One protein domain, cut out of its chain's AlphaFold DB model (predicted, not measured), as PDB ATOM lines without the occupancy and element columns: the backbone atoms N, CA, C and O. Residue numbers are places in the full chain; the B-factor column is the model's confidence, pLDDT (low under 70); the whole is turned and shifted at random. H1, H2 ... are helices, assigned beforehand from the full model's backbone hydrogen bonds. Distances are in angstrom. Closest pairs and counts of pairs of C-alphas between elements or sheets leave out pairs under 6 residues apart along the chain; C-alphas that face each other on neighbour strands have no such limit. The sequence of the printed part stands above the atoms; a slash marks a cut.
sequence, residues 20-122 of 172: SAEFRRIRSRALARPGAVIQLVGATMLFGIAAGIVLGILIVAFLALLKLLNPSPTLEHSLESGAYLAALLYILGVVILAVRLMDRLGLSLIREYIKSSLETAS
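AT A GLANCE: This is residues 20 to 122 of the 172 residues of an uncharacterized protein of Planctomycetes bacterium (UniProt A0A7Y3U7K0). A long helical hairpin makes the rod: H2 and H3 run opposite ways at a shallow tilt, joined by a tight turn at one end. The short helix H1 stands crosswise near the hairpin's open end, where residues 115 to 122, of which 115 to 120 belong to H3, stick out. The printed part has 103 residues with three named helices, in the order H1, H2, H3, and no named strand; the class is all helix. It is extended, with a radius of gyration of the C-alphas of 21.7 A, and spans 73 by 24 by 17 A.

HOW THE PARTS SIT: H1, residues 20 to 31, is close to but not clearly touching H2, residues 34 to 69; their closest C-alphas, of Leu 31 and Val 37, are 7.0 A apart, and their lines are about perpendicular at 79 degrees. With residues 27 to 30 alone, H1 touches H3, residues 74 to 120, about perpendicular at 82 degrees; the closest C-alphas, of Ala 30 and Tyr 113, are 7.0 A apart. H2 and H3 form a helical hairpin at a shallow tilt of 21 degrees, opposite ways. H3 touches H2 with residues 79 to 98 alone, closest at the C-alphas of Gly 48 and Val 94, 6.9 A apart. Every O i to N i+4 pair is within hydrogen-bond range in H2, against 7 of 8 in H1 and 40 of 43 in H3.

IN THESE COORDINATES: H1 begins at C-alpha 20 (-5.441, 56.311, 21.035) and is 16.2 A long. H2 measures 51.8 A from C-alpha 34 to C-alpha 69 (-4.232, 43.586, -37.540). H3 measures 69.7 A and ends at C-alpha 120 (5.633, 35.916, 28.097).

THE WHOLE: The C-alphas farthest apart, of Pro 73 and Ser 122, are 73.8 A apart. The printed part has no cut, and both links are tight. Mean pLDDT of the printed part is 75.9; residues 20 to 24, 26 to 40, 105 and 107 are under 70.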
ATOM      1  N   SER A  20      -6.080  55.939  22.313       68.44
ATOM      2  CA  SER A  20      -5.441  56.311  21.035       68.44
ATOM      3  C   SER A  20      -3.957  56.706  21.180       68.44
ATOM      4  O   SER A  20      -3.202  56.713  20.199       68.44
ATOM      5  N   ALA A  21      -3.516  57.041  22.396       69.50
ATOM      6  CA  ALA A  21      -2.119  57.296  22.730       69.50
ATOM      7  C   ALA A  21      -1.323  55.993  22.920       69.50
ATOM      8  O   ALA A  21      -0.230  55.865  22.364       69.50
ATOM      9  N   GLU A  22      -1.872  55.006  23.629       66.19
ATOM     10  CA  GLU A  22      -1.249  53.684  23.776       66.19
ATOM     11  C   GLU A  22      -1.180  52.938  22.459       66.19
ATOM     12  O   GLU A  22      -0.131  52.386  22.136       66.19
ATOM     13  N   PHE A  23      -2.232  53.011  21.642       66.38
ATOM     14  CA  PHE A  23      -2.220  52.395  20.321       66.38
ATOM     15  C   PHE A  23      -1.066  52.933  19.468       66.38
ATOM     16  O   PHE A  23      -0.365  52.170  18.807       66.38
ATOM     17  N   ARG A  24      -0.801  54.248  19.522       68.44
ATOM     18  CA  ARG A  24       0.350  54.856  18.837       68.44
ATOM     19  C   ARG A  24       1.689  54.368  19.389       68.44
ATOM     20  O   ARG A  24       2.591  54.139  18.590       68.44
ATOM     21  N   ARG A  25       1.819  54.173  20.706       70.00
ATOM     22  CA  ARG A  25       3.048  53.657  21.344       70.00
ATOM     23  C   ARG A  25       3.300  52.179  21.046       70.00
ATOM     24  O   ARG A  25       4.433  51.796  20.773       70.00
ATOM     25  N   ILE A  26       2.263  51.345  21.086       66.75
ATOM     26  CA  ILE A  26       2.369  49.919  20.750       66.75
ATOM     27  C   ILE A  26       2.685  49.780  19.264       66.75
ATOM     28  O   ILE A  26       3.615  49.068  18.896       66.75
ATOM     29  N   ARG A  27       1.992  50.545  18.409       65.06
ATOM     30  CA  ARG A  27       2.276  50.598  16.975       65.06
ATOM     31  C   ARG A  27       3.707  51.056  16.698       65.06
ATOM     32  O   ARG A  27       4.360  50.449  15.859       65.06
ATOM     33  N   SER A  28       4.218  52.079  17.389       66.62
ATOM     34  CA  SER A  28       5.595  52.537  17.174       66.62
ATOM     35  C   SER A  28       6.636  51.515  17.635       66.62
ATOM     36  O   SER A  28       7.623  51.330  16.933       66.62
ATOM     37  N   ARG A  29       6.409  50.790  18.740       67.81
ATOM     38  CA  ARG A  29       7.300  49.697  19.183       67.81
ATOM     39  C   ARG A  29       7.244  48.473  18.276       67.81
ATOM     40  O   ARG A  29       8.285  47.897  17.979       67.81
ATOM     41  N   ALA A  30       6.058  48.099  17.802       59.75
ATOM     42  CA  ALA A  30       5.900  47.008  16.846       59.75
ATOM     43  C   ALA A  30       6.579  47.340  15.505       59.75
ATOM     44  O   ALA A  30       7.248  46.491  14.924       59.75
ATOM     45  N   LEU A  31       6.487  48.599  15.055       58.75
ATOM     46  CA  LEU A  31       7.209  49.096  13.877       58.75
ATOM     47  C   LEU A  31       8.719  49.272  14.122       58.75
ATOM     48  O   LEU A  31       9.484  49.287  13.162       58.75
ATOM     49  N   ALA A  32       9.165  49.365  15.380       61.34
ATOM     50  CA  ALA A  32      10.575  49.483  15.754       61.34
ATOM     51  C   ALA A  32      11.352  48.153  15.713       61.34
ATOM     52  O   ALA A  32      12.541  48.152  16.021       61.34
ATOM     53  N   ARG A  33      10.730  47.029  15.317       60.72
ATOM     54  CA  ARG A  33      11.445  45.818  14.869       60.72
ATOM     55  C   ARG A  33      11.549  45.849  13.338       60.72
ATOM     56  O   ARG A  33      10.688  45.295  12.651       60.72
ATOM     57  N   PRO A  34      12.583  46.504  12.781       53.47
ATOM     58  CA  PRO A  34      12.607  46.884  11.376       53.47
ATOM     59  C   PRO A  34      12.762  45.680  10.444       53.47
ATOM     60  O   PRO A  34      12.298  45.739   9.316       53.47
ATOM     61  N   GLY A  35      13.355  44.570  10.900       59.28
ATOM     62  CA  GLY A  35      13.697  43.434  10.035       59.28
ATOM     63  C   GLY A  35      12.501  42.842   9.288       59.28
ATOM     64  O   GLY A  35      12.522  42.765   8.063       59.28
ATOM     65  N   ALA A  36      11.428  42.494  10.005       60.34
ATOM     66  CA  ALA A  36      10.246  41.890   9.389       60.34
ATOM     67  C   ALA A  36       9.467  42.892   8.523       60.34
ATOM     68  O   ALA A  36       9.012  42.550   7.436       60.34
ATOM     69  N   VAL A  37       9.348  44.146   8.970       61.97
ATOM     70  CA  VAL A  37       8.628  45.192   8.225       61.97
ATOM     71  C   VAL A  37       9.385  45.568   6.951       61.97
ATOM     72  O   VAL A  37       8.770  45.658   5.896       61.97
ATOM     73  N   ILE A  38      10.710  45.727   7.014       65.19
ATOM     74  CA  ILE A  38      11.554  46.055   5.856       65.19
ATOM     75  C   ILE A  38      11.561  44.908   4.848       65.19
ATOM     76  O   ILE A  38      11.395  45.164   3.659       65.19
ATOM     77  N   GLN A  39      11.712  43.655   5.288       69.19
ATOM     78  CA  GLN A  39      11.685  42.505   4.377       69.19
ATOM     79  C   GLN A  39      10.336  42.379   3.668       69.19
ATOM     80  O   GLN A  39      10.288  42.145   2.464       69.19
ATOM     81  N   LEU A  40       9.238  42.592   4.391       65.44
ATOM     82  CA  LEU A  40       7.889  42.496   3.845       65.44
ATOM     83  C   LEU A  40       7.553  43.666   2.905       65.44
ATOM     84  O   LEU A  40       7.003  43.453   1.825       65.44
ATOM     85  N   VAL A  41       7.903  44.902   3.283       70.69
ATOM     86  CA  VAL A  41       7.772  46.089   2.419       70.69
ATOM     87  C   VAL A  41       8.646  45.936   1.172       70.69
ATOM     88  O   VAL A  41       8.181  46.186   0.065       70.69
ATOM     89  N   GLY A  42       9.876  45.440   1.324       74.50
ATOM     90  CA  GLY A  42      10.769  45.144   0.206       74.50
ATOM     91  C   GLY A  42      10.193  44.088  -0.738       74.50
ATOM     92  O   GLY A  42      10.138  44.311  -1.945       74.50
ATOM     93  N   ALA A  43       9.690  42.972  -0.200       72.00
ATOM     94  CA  ALA A  43       9.083  41.899  -0.989       72.00
ATOM     95  C   ALA A  43       7.836  42.369  -1.750       72.00
ATOM     96  O   ALA A  43       7.657  42.045  -2.921       72.00
ATOM     97  N   THR A  44       6.983  43.168  -1.107       72.31
ATOM     98  CA  THR A  44       5.761  43.689  -1.733       72.31
ATOM     99  C   THR A  44       6.059  44.737  -2.797       72.31
ATOM    100  O   THR A  44       5.427  44.726  -3.853       72.31
ATOM    101  N   MET A  45       7.062  45.588  -2.576       77.00
ATOM    102  CA  MET A  45       7.521  46.547  -3.575       77.00
ATOM    103  C   MET A  45       8.125  45.835  -4.794       77.00
ATOM    104  O   MET A  45       7.747  46.141  -5.924       77.00
ATOM    105  N   LEU A  46       8.977  44.826  -4.577       79.44
ATOM    106  CA  LEU A  46       9.535  43.984  -5.644       79.44
ATOM    107  C   LEU A  46       8.444  43.270  -6.443       79.44
ATOM    108  O   LEU A  46       8.477  43.286  -7.672       79.44
ATOM    109  N   PHE A  47       7.455  42.687  -5.764       79.38
ATOM    110  CA  PHE A  47       6.339  42.020  -6.428       79.38
ATOM    111  C   PHE A  47       5.500  43.002  -7.257       79.38
ATOM    112  O   PHE A  47       5.139  42.694  -8.389       79.38
ATOM    113  N   GLY A  48       5.232  44.203  -6.733       78.06
ATOM    114  CA  GLY A  48       4.524  45.256  -7.465       78.06
ATOM    115  C   GLY A  48       5.281  45.737  -8.707       78.06
ATOM    116  O   GLY A  48       4.673  45.933  -9.759       78.06
ATOM    117  N   ILE A  49       6.609  45.868  -8.615       80.75
ATOM    118  CA  ILE A  49       7.468  46.208  -9.758       80.75
ATOM    119  C   ILE A  49       7.428  45.085 -10.799       80.75
ATOM    120  O   ILE A  49       7.167  45.351 -11.970       80.75
ATOM    121  N   ALA A  50       7.626  43.832 -10.382       80.88
ATOM    122  CA  ALA A  50       7.605  42.679 -11.278       80.88
ATOM    123  C   ALA A  50       6.251  42.535 -11.990       80.88
ATOM    124  O   ALA A  50       6.209  42.396 -13.211       80.88
ATOM    125  N   ALA A  51       5.144  42.646 -11.251       79.12
ATOM    126  CA  ALA A  51       3.799  42.619 -11.817       79.12
ATOM    127  C   ALA A  51       3.578  43.756 -12.827       79.12
ATOM    128  O   ALA A  51       2.967  43.536 -13.873       79.12
ATOM    129  N   GLY A  52       4.121  44.947 -12.559       79.25
ATOM    130  CA  GLY A  52       4.025  46.089 -13.469       79.25
ATOM    131  C   GLY A  52       4.810  45.930 -14.748       79.25
ATOM    132  O   GLY A  52       4.304  46.271 -15.812       79.25
ATOM    133  N   ILE A  53       6.008  45.357 -14.659       83.31
ATOM    134  CA  ILE A  53       6.811  45.028 -15.836       83.31
ATOM    135  C   ILE A  53       6.060  44.014 -16.702       83.31
ATOM    136  O   ILE A  53       5.891  44.244 -17.897       83.31
ATOM    137  N   VAL A  54       5.549  42.932 -16.105       85.25
ATOM    138  CA  VAL A  54       4.793  41.900 -16.834       85.25
ATOM    139  C   VAL A  54       3.556  42.496 -17.503       85.25
ATOM    140  O   VAL A  54       3.327  42.264 -18.688       85.25
ATOM    141  N   LEU A  55       2.777  43.302 -16.778       82.00
ATOM    142  CA  LEU A  55       1.583  43.927 -17.338       82.00
ATOM    143  C   LEU A  55       1.926  44.926 -18.451       82.00
ATOM    144  O   LEU A  55       1.260  44.936 -19.483       82.00
ATOM    145  N   GLY A  56       2.979  45.728 -18.277       79.38
ATOM    146  CA  GLY A  56       3.461  46.658 -19.299       79.38
ATOM    147  C   GLY A  56       3.862  45.938 -20.587       79.38
ATOM    148  O   GLY A  56       3.447  46.347 -21.668       79.38
ATOM    149  N   ILE A  57       4.586  44.819 -20.472       84.94
ATOM    150  CA  ILE A  57       4.948  43.971 -21.617       84.94
ATOM    151  C   ILE A  57       3.692  43.437 -22.315       84.94
ATOM    152  O   ILE A  57       3.602  43.514 -23.540       84.94
ATOM    153  N   LEU A  58       2.706  42.940 -21.558       86.06
ATOM    154  CA  LEU A  58       1.450  42.432 -22.121       86.06
ATOM    155  C   LEU A  58       0.665  43.518 -22.865       86.06
ATOM    156  O   LEU A  58       0.154  43.255 -23.951       86.06
ATOM    157  N   ILE A  59       0.600  44.736 -22.319       80.94
ATOM    158  CA  ILE A  59      -0.062  45.873 -22.974       80.94
ATOM    159  C   ILE A  59       0.657  46.215 -24.279       80.94
ATOM    160  O   ILE A  59       0.015  46.280 -25.321       80.94
ATOM    161  N   VAL A  60       1.984  46.379 -24.257       81.88
ATOM    162  CA  VAL A  60       2.761  46.708 -25.466       81.88
ATOM    163  C   VAL A  60       2.611  45.624 -26.534       81.88
ATOM    164  O   VAL A  60       2.375  45.947 -27.698       81.88
ATOM    165  N   ALA A  61       2.682  44.346 -26.152       84.94
ATOM    166  CA  ALA A  61       2.482  43.227 -27.070       84.94
ATOM    167  C   ALA A  61       1.072  43.230 -27.682       84.94
ATOM    168  O   ALA A  61       0.918  43.027 -28.886       84.94
ATOM    169  N   PHE A  62       0.046  43.512 -26.875       85.69
ATOM    170  CA  PHE A  62      -1.333  43.620 -27.341       85.69
ATOM    171  C   PHE A  62      -1.525  44.791 -28.315       85.69
ATOM    172  O   PHE A  62      -2.144  44.623 -29.365       85.69
ATOM    173  N   LEU A  63      -0.945  45.959 -28.022       81.94
ATOM    174  CA  LEU A  63      -0.996  47.118 -28.917       81.94
ATOM    175  C   LEU A  63      -0.256  46.858 -30.237       81.94
ATOM    176  O   LEU A  63      -0.758  47.213 -31.303       81.94
ATOM    177  N   ALA A  64       0.904  46.200 -30.184       83.12
ATOM    178  CA  ALA A  64       1.644  45.797 -31.377       83.12
ATOM    179  C   ALA A  64       0.833  44.821 -32.246       83.12
ATOM    180  O   ALA A  64       0.793  44.974 -33.468       83.12
ATOM    181  N   LEU A  65       0.134  43.866 -31.622       89.81
ATOM    182  CA  LEU A  65      -0.750  42.928 -32.314       89.81
ATOM    183  C   LEU A  65      -1.924  43.647 -32.994       89.81
ATOM    184  O   LEU A  65      -2.219  43.371 -34.154       89.81
ATOM    185  N   LEU A  66      -2.560  44.604 -32.310       84.75
ATOM    186  CA  LEU A  66      -3.627  45.422 -32.897       84.75
ATOM    187  C   LEU A  66      -3.133  46.245 -34.091       84.75
ATOM    188  O   LEU A  66      -3.828  46.309 -35.104       84.75
ATOM    189  N   LYS A  67      -1.926  46.820 -34.006       83.50
ATOM    190  CA  LYS A  67      -1.305  47.559 -35.118       83.50
ATOM    191  C   LYS A  67      -1.033  46.655 -36.324       83.50
ATOM    192  O   LYS A  67      -1.199  47.094 -37.457       83.50
ATOM    193  N   LEU A  68      -0.661  45.394 -36.086       90.25
ATOM    194  CA  LEU A  68      -0.492  44.392 -37.144       90.25
ATOM    195  C   LEU A  68      -1.820  44.036 -37.827       90.25
ATOM    196  O   LEU A  68      -1.852  43.822 -39.034       90.25
ATOM    197  N   LEU A  69      -2.904  43.957 -37.050       93.00
ATOM    198  CA  LEU A  69      -4.232  43.586 -37.540       93.00
ATOM    199  C   LEU A  69      -4.942  44.737 -38.270       93.00
ATOM    200  O   LEU A  69      -5.719  44.477 -39.183       93.00
ATOM    201  N   ASN A  70      -4.696  45.994 -37.882       87.94
ATOM    202  CA  ASN A  70      -5.317  47.177 -38.483       87.94
ATOM    203  C   ASN A  70      -4.315  48.342 -38.606       87.94
ATOM    204  O   ASN A  70      -4.152  49.115 -37.660       87.94
ATOM    205  N   PRO A  71      -3.678  48.530 -39.775       82.56
ATOM    206  CA  PRO A  71      -2.677  49.575 -39.991       82.56
ATOM    207  C   PRO A  71      -3.291  50.957 -40.303       82.56
ATOM    208  O   PRO A  71      -2.787  51.687 -41.156       82.56
ATOM    209  N   SER A  72      -4.401  51.337 -39.660       84.81
ATOM    210  CA  SER A  72      -5.045  52.629 -39.928       84.81
ATOM    211  C   SER A  72      -4.359  53.786 -39.173       84.81
ATOM    212  O   SER A  72      -4.092  53.678 -37.975       84.81
ATOM    213  N   PRO A  73      -4.097  54.935 -39.830       74.94
ATOM    214  CA  PRO A  73      -3.386  56.069 -39.221       74.94
ATOM    215  C   PRO A  73      -4.214  56.811 -38.159       74.94
ATOM    216  O   PRO A  73      -3.664  57.453 -37.270       74.94
ATOM    217  N   THR A  74      -5.543  56.693 -38.194       77.75
ATOM    218  CA  THR A  74      -6.439  57.259 -37.170       77.75
ATOM    219  C   THR A  74      -6.315  56.561 -35.815       77.75
ATOM    220  O   THR A  74      -6.713  57.125 -34.796       77.75
ATOM    221  N   LEU A  75      -5.740  55.355 -35.778       72.44
ATOM    222  CA  LEU A  75      -5.573  54.581 -34.555       72.44
ATOM    223  C   LEU A  75      -4.439  55.123 -33.668       72.44
ATOM    224  O   LEU A  75      -4.521  55.001 -32.448       72.44
ATOM    225  N   GLU A  76      -3.410  55.761 -34.240       75.00
ATOM    226  CA  GLU A  76      -2.214  56.187 -33.491       75.00
ATOM    227  C   GLU A  76      -2.515  57.243 -32.418       75.00
ATOM    228  O   GLU A  76      -2.070  57.099 -31.282       75.00
ATOM    229  N   HIS A  77      -3.344  58.250 -32.714       77.69
ATOM    230  CA  HIS A  77      -3.712  59.267 -31.713       77.69
ATOM    231  C   HIS A  77      -4.626  58.712 -30.603       77.69
ATOM    232  O   HIS A  77      -4.587  59.161 -29.453       77.69
ATOM    233  N   SER A  78      -5.446  57.706 -30.917       76.38
ATOM    234  CA  SER A  78      -6.296  57.050 -29.916       76.38
ATOM    235  C   SER A  78      -5.484  56.111 -29.012       76.38
ATOM    236  O   SER A  78      -5.781  55.978 -27.826       76.38
ATOM    237  N   LEU A  79      -4.408  55.521 -29.542       75.19
ATOM    238  CA  LEU A  79      -3.494  54.656 -28.798       75.19
ATOM    239  C   LEU A  79      -2.683  55.416 -27.746       75.19
ATOM    240  O   LEU A  79      -2.545  54.916 -26.631       75.19
ATOM    241  N   GLU A  80      -2.194  56.620 -28.054       78.12
ATOM    242  CA  GLU A  80      -1.451  57.427 -27.075       78.12
ATOM    243  C   GLU A  80      -2.327  57.794 -25.874       78.12
ATOM    244  O   GLU A  80      -1.963  57.532 -24.727       78.12
ATOM    245  N   SER A  81      -3.529  58.319 -26.125       80.19
ATOM    246  CA  SER A  81      -4.479  58.663 -25.056       80.19
ATOM    247  C   SER A  81      -4.923  57.439 -24.241       80.19
ATOM    248  O   SER A  81      -4.998  57.509 -23.010       80.19
ATOM    249  N   GLY A  82      -5.136  56.293 -24.898       77.19
ATOM    250  CA  GLY A  82      -5.429  55.022 -24.235       77.19
ATOM    251  C   GLY A  82      -4.284  54.527 -23.345       77.19
ATOM    252  O   GLY A  82      -4.531  54.068 -22.228       77.19
ATOM    253  N   ALA A  83      -3.033  54.671 -23.791       77.75
ATOM    254  CA  ALA A  83      -1.854  54.276 -23.025       77.75
ATOM    255  C   ALA A  83      -1.692  55.112 -21.745       77.75
ATOM    256  O   ALA A  83      -1.430  54.550 -20.679       77.75
ATOM    257  N   TYR A  84      -1.922  56.429 -21.813       78.94
ATOM    258  CA  TYR A  84      -1.893  57.294 -20.627       78.94
ATOM    259  C   TYR A  84      -2.970  56.916 -19.608       78.94
ATOM    260  O   TYR A  84      -2.678  56.817 -18.413       78.94
ATOM    261  N   LEU A  85      -4.201  56.661 -20.061       82.62
ATOM    262  CA  LEU A  85      -5.286  56.249 -19.171       82.62
ATOM    263  C   LEU A  85      -4.994  54.887 -18.522       82.62
ATOM    264  O   LEU A  85      -5.185  54.729 -17.315       82.62
ATOM    265  N   ALA A  86      -4.482  53.925 -19.294       78.19
ATOM    266  CA  ALA A  86      -4.094  52.612 -18.785       78.19
ATOM    267  C   ALA A  86      -2.971  52.711 -17.739       78.19
ATOM    268  O   ALA A  86      -3.064  52.092 -16.678       78.19
ATOM    269  N   ALA A  87      -1.948  53.533 -17.993       78.81
ATOM    270  CA  ALA A  87      -0.869  53.781 -17.042       78.81
ATOM    271  C   ALA A  87      -1.384  54.424 -15.743       78.81
ATOM    272  O   ALA A  87      -1.006  54.001 -14.650       78.81
ATOM    273  N   LEU A  88      -2.292  55.401 -15.841       83.69
ATOM    274  CA  LEU A  88      -2.885  56.062 -14.678       83.69
ATOM    275  C   LEU A  88      -3.702  55.081 -13.822       83.69
ATOM    276  O   LEU A  88      -3.537  55.033 -12.601       83.69
ATOM    277  N   LEU A  89      -4.552  54.268 -14.458       83.12
ATOM    278  CA  LEU A  89      -5.343  53.237 -13.781       83.12
ATOM    279  C   LEU A  89      -4.454  52.171 -13.138       83.12
ATOM    280  O   LEU A  89      -4.744  51.725 -12.029       83.12
ATOM    281  N   TYR A  90      -3.355  51.801 -13.797       79.81
ATOM    282  CA  TYR A  90      -2.375  50.875 -13.244       79.81
ATOM    283  C   TYR A  90      -1.739  51.424 -11.962       79.81
ATOM    284  O   TYR A  90      -1.773  50.758 -10.926       79.81
ATOM    285  N   ILE A  91      -1.230  52.662 -11.993       78.88
ATOM    286  CA  ILE A  91      -0.638  53.319 -10.818       78.88
ATOM    287  C   ILE A  91      -1.660  53.388  -9.679       78.88
ATOM    288  O   ILE A  91      -1.351  53.018  -8.545       78.88
ATOM    289  N   LEU A  92      -2.895  53.799  -9.980       84.00
ATOM    290  CA  LEU A  92      -3.968  53.873  -8.992       84.00
ATOM    291  C   LEU A  92      -4.268  52.494  -8.379       84.00
ATOM    292  O   LEU A  92      -4.400  52.373  -7.161       84.00
ATOM    293  N   GLY A  93      -4.321  51.448  -9.206       81.12
ATOM    294  CA  GLY A  93      -4.524  50.067  -8.775       81.12
ATOM    295  C   GLY A  93      -3.418  49.569  -7.845       81.12
ATOM    296  O   GLY A  93      -3.716  49.015  -6.786       81.12
ATOM    297  N   VAL A  94      -2.150  49.827  -8.185       78.88
ATOM    298  CA  VAL A  94      -0.992  49.469  -7.348       78.88
ATOM    299  C   VAL A  94      -1.042  50.187  -6.002       78.88
ATOM    300  O   VAL A  94      -0.838  49.554  -4.968       78.88
ATOM    301  N   VAL A  95      -1.373  51.483  -5.983       77.19
ATOM    302  CA  VAL A  95      -1.494  52.260  -4.738       77.19
ATOM    303  C   VAL A  95      -2.618  51.713  -3.857       77.19
ATOM    304  O   VAL A  95      -2.408  51.481  -2.665       77.19
ATOM    305  N   ILE A  96      -3.800  51.450  -4.423       80.44
ATOM    306  CA  ILE A  96      -4.932  50.882  -3.673       80.44
ATOM    307  C   ILE A  96      -4.567  49.505  -3.112       80.44
ATOM    308  O   ILE A  96      -4.853  49.221  -1.944       80.44
ATOM    309  N   LEU A  97      -3.923  48.656  -3.920       79.31
ATOM    310  CA  LEU A  97      -3.481  47.334  -3.493       79.31
ATOM    311  C   LEU A  97      -2.466  47.438  -2.352       79.31
ATOM    312  O   LEU A  97      -2.652  46.780  -1.332       79.31
ATOM    313  N   ALA A  98      -1.458  48.306  -2.472       74.88
ATOM    314  CA  ALA A  98      -0.448  48.530  -1.441       74.88
ATOM    315  C   ALA A  98      -1.068  49.004  -0.118       74.88
ATOM    316  O   ALA A  98      -0.750  48.459   0.938       74.88
ATOM    317  N   VAL A  99      -2.012  49.953  -0.165       75.56
ATOM    318  CA  VAL A  99      -2.730  50.431   1.029       75.56
ATOM    319  C   VAL A  99      -3.529  49.300   1.678       75.56
ATOM    320  O   VAL A  99      -3.445  49.102   2.888       75.56
ATOM    321  N   ARG A 100      -4.278  48.514   0.892       80.12
ATOM    322  CA  ARG A 100      -5.058  47.375   1.410       80.12
ATOM    323  C   ARG A 100      -4.175  46.282   1.996       80.12
ATOM    324  O   ARG A 100      -4.558  45.657   2.987       80.12
ATOM    325  N   LEU A 101      -3.024  46.047   1.381       74.94
ATOM    326  CA  LEU A 101      -2.061  45.063   1.842       74.94
ATOM    327  C   LEU A 101      -1.423  45.518   3.156       74.94
ATOM    328  O   LEU A 101      -1.391  44.735   4.098       74.94
ATOM    329  N   MET A 102      -1.023  46.789   3.269       71.75
ATOM    330  CA  MET A 102      -0.555  47.367   4.532       71.75
ATOM    331  C   MET A 102      -1.596  47.245   5.646       71.75
ATOM    332  O   MET A 102      -1.244  46.893   6.768       71.75
ATOM    333  N   ASP A 103      -2.872  47.485   5.338       75.31
ATOM    334  CA  ASP A 103      -3.957  47.385   6.317       75.31
ATOM    335  C   ASP A 103      -4.119  45.941   6.826       75.31
ATOM    336  O   ASP A 103      -4.207  45.703   8.030       75.31
ATOM    337  N   ARG A 104      -4.095  44.950   5.920       76.00
ATOM    338  CA  ARG A 104      -4.180  43.525   6.291       76.00
ATOM    339  C   ARG A 104      -2.940  43.024   7.030       76.00
ATOM    340  O   ARG A 104      -3.076  42.268   7.987       76.00
ATOM    341  N   LEU A 105      -1.751  43.426   6.596       69.31
ATOM    342  CA  LEU A 105      -0.482  42.960   7.162       69.31
ATOM    343  C   LEU A 105      -0.159  43.640   8.495       69.31
ATOM    344  O   LEU A 105       0.419  43.020   9.384       69.31
ATOM    345  N   GLY A 106      -0.586  44.891   8.681       72.06
ATOM    346  CA  GLY A 106      -0.490  45.564   9.975       72.06
ATOM    347  C   GLY A 106      -1.189  44.765  11.075       72.06
ATOM    348  O   GLY A 106      -0.683  44.670  12.189       72.06
ATOM    349  N   LEU A 107      -2.303  44.110  10.747       69.44
ATOM    350  CA  LEU A 107      -3.056  43.290  11.692       69.44
ATOM    351  C   LEU A 107      -2.370  41.975  12.030       69.44
ATOM    352  O   LEU A 107      -2.379  41.590  13.197       69.44
ATOM    353  N   SER A 108      -1.773  41.289  11.051       72.06
ATOM    354  CA  SER A 108      -1.044  40.050  11.338       72.06
ATOM    355  C   SER A 108       0.156  40.329  12.236       72.06
ATOM    356  O   SER A 108       0.340  39.629  13.224       72.06
ATOM    357  N   LEU A 109       0.891  41.414  11.977       71.31
ATOM    358  CA  LEU A 109       2.020  41.832  12.811       71.31
ATOM    359  C   LEU A 109       1.590  42.201  14.236       71.31
ATOM    360  O   LEU A 109       2.244  41.796  15.196       71.31
ATOM    361  N   ILE A 110       0.481  42.933  14.392       70.25
ATOM    362  CA  ILE A 110      -0.075  43.248  15.717       70.25
ATOM    363  C   ILE A 110      -0.482  41.959  16.440       70.25
ATOM    364  O   ILE A 110      -0.210  41.818  17.628       70.25
ATOM    365  N   ARG A 111      -1.087  41.000  15.734       75.44
ATOM    366  CA  ARG A 111      -1.519  39.727  16.319       75.44
ATOM    367  C   ARG A 111      -0.342  38.869  16.771       75.44
ATOM    368  O   ARG A 111      -0.389  38.332  17.871       75.44
ATOM    369  N   GLU A 112       0.708  38.778  15.957       76.25
ATOM    370  CA  GLU A 112       1.951  38.077  16.301       76.25
ATOM    371  C   GLU A 112       2.605  38.710  17.537       76.25
ATOM    372  O   GLU A 112       3.017  38.013  18.462       76.25
ATOM    373  N   TYR A 113       2.634  40.046  17.582       72.69
ATOM    374  CA  TYR A 113       3.177  40.795  18.710       72.69
ATOM    375  C   TYR A 113       2.375  40.551  19.993       72.69
ATOM    376  O   TYR A 113       2.957  40.245  21.031       72.69
ATOM    377  N   ILE A 114       1.042  40.626  19.919       74.56
ATOM    378  CA  ILE A 114       0.158  40.340  21.056       74.56
ATOM    379  C   ILE A 114       0.362  38.899  21.524       74.56
ATOM    380  O   ILE A 114       0.530  38.677  22.716       74.56
ATOM    381  N   LYS A 115       0.415  37.926  20.608       78.31
ATOM    382  CA  LYS A 115       0.613  36.516  20.958       78.31
ATOM    383  C   LYS A 115       1.954  36.284  21.656       78.31
ATOM    384  O   LYS A 115       1.982  35.645  22.700       78.31
ATOM    385  N   SER A 116       3.033  36.875  21.140       75.19
ATOM    386  CA  SER A 116       4.355  36.806  21.768       75.19
ATOM    387  C   SER A 116       4.359  37.424  23.169       75.19
ATOM    388  O   SER A 116       4.901  36.812  24.085       75.19
ATOM    389  N   SER A 117       3.722  38.587  23.362       71.25
ATOM    390  CA  SER A 117       3.601  39.207  24.691       71.25
ATOM    391  C   SER A 117       2.704  38.413  25.643       71.25
ATOM    392  O   SER A 117       2.988  38.364  26.837       71.25
ATOM    393  N   LEU A 118       1.643  37.777  25.140       79.06
ATOM    394  CA  LEU A 118       0.777  36.912  25.940       79.06
ATOM    395  C   LEU A 118       1.533  35.671  26.409       79.06
ATOM    396  O   LEU A 118       1.422  35.313  27.577       79.06
ATOM    397  N   GLU A 119       2.341  35.055  25.546       78.69
ATOM    398  CA  GLU A 119       3.171  33.902  25.910       78.69
ATOM    399  C   GLU A 119       4.173  34.251  27.017       78.69
ATOM    400  O   GLU A 119       4.361  33.454  27.933       78.69
ATOM    401  N   THR A 120       4.747  35.461  27.007       77.25
ATOM    402  CA  THR A 120       5.633  35.916  28.097       77.25
ATOM    403  C   THR A 120       4.880  36.207  29.398       77.25
ATOM    404  O   THR A 120       5.429  36.017  30.477       77.25
ATOM    405  N   ALA A 121       3.623  36.649  29.313       78.94
ATOM    406  CA  ALA A 121       2.767  36.937  30.468       78.94
ATOM    407  C   ALA A 121       1.959  35.716  30.963       78.94
ATOM    408  O   ALA A 121       1.099  35.852  31.839       78.94
ATOM    409  N   SER A 122       2.195  34.533  30.392       86.25
ATOM    410  CA  SER A 122       1.525  33.284  30.756       86.25
ATOM    411  C   SER A 122       2.323  32.520  31.808       86.25
ATOM    412  O   SER A 122       3.552  32.498  31.778       86.25
TER     413      SER A 122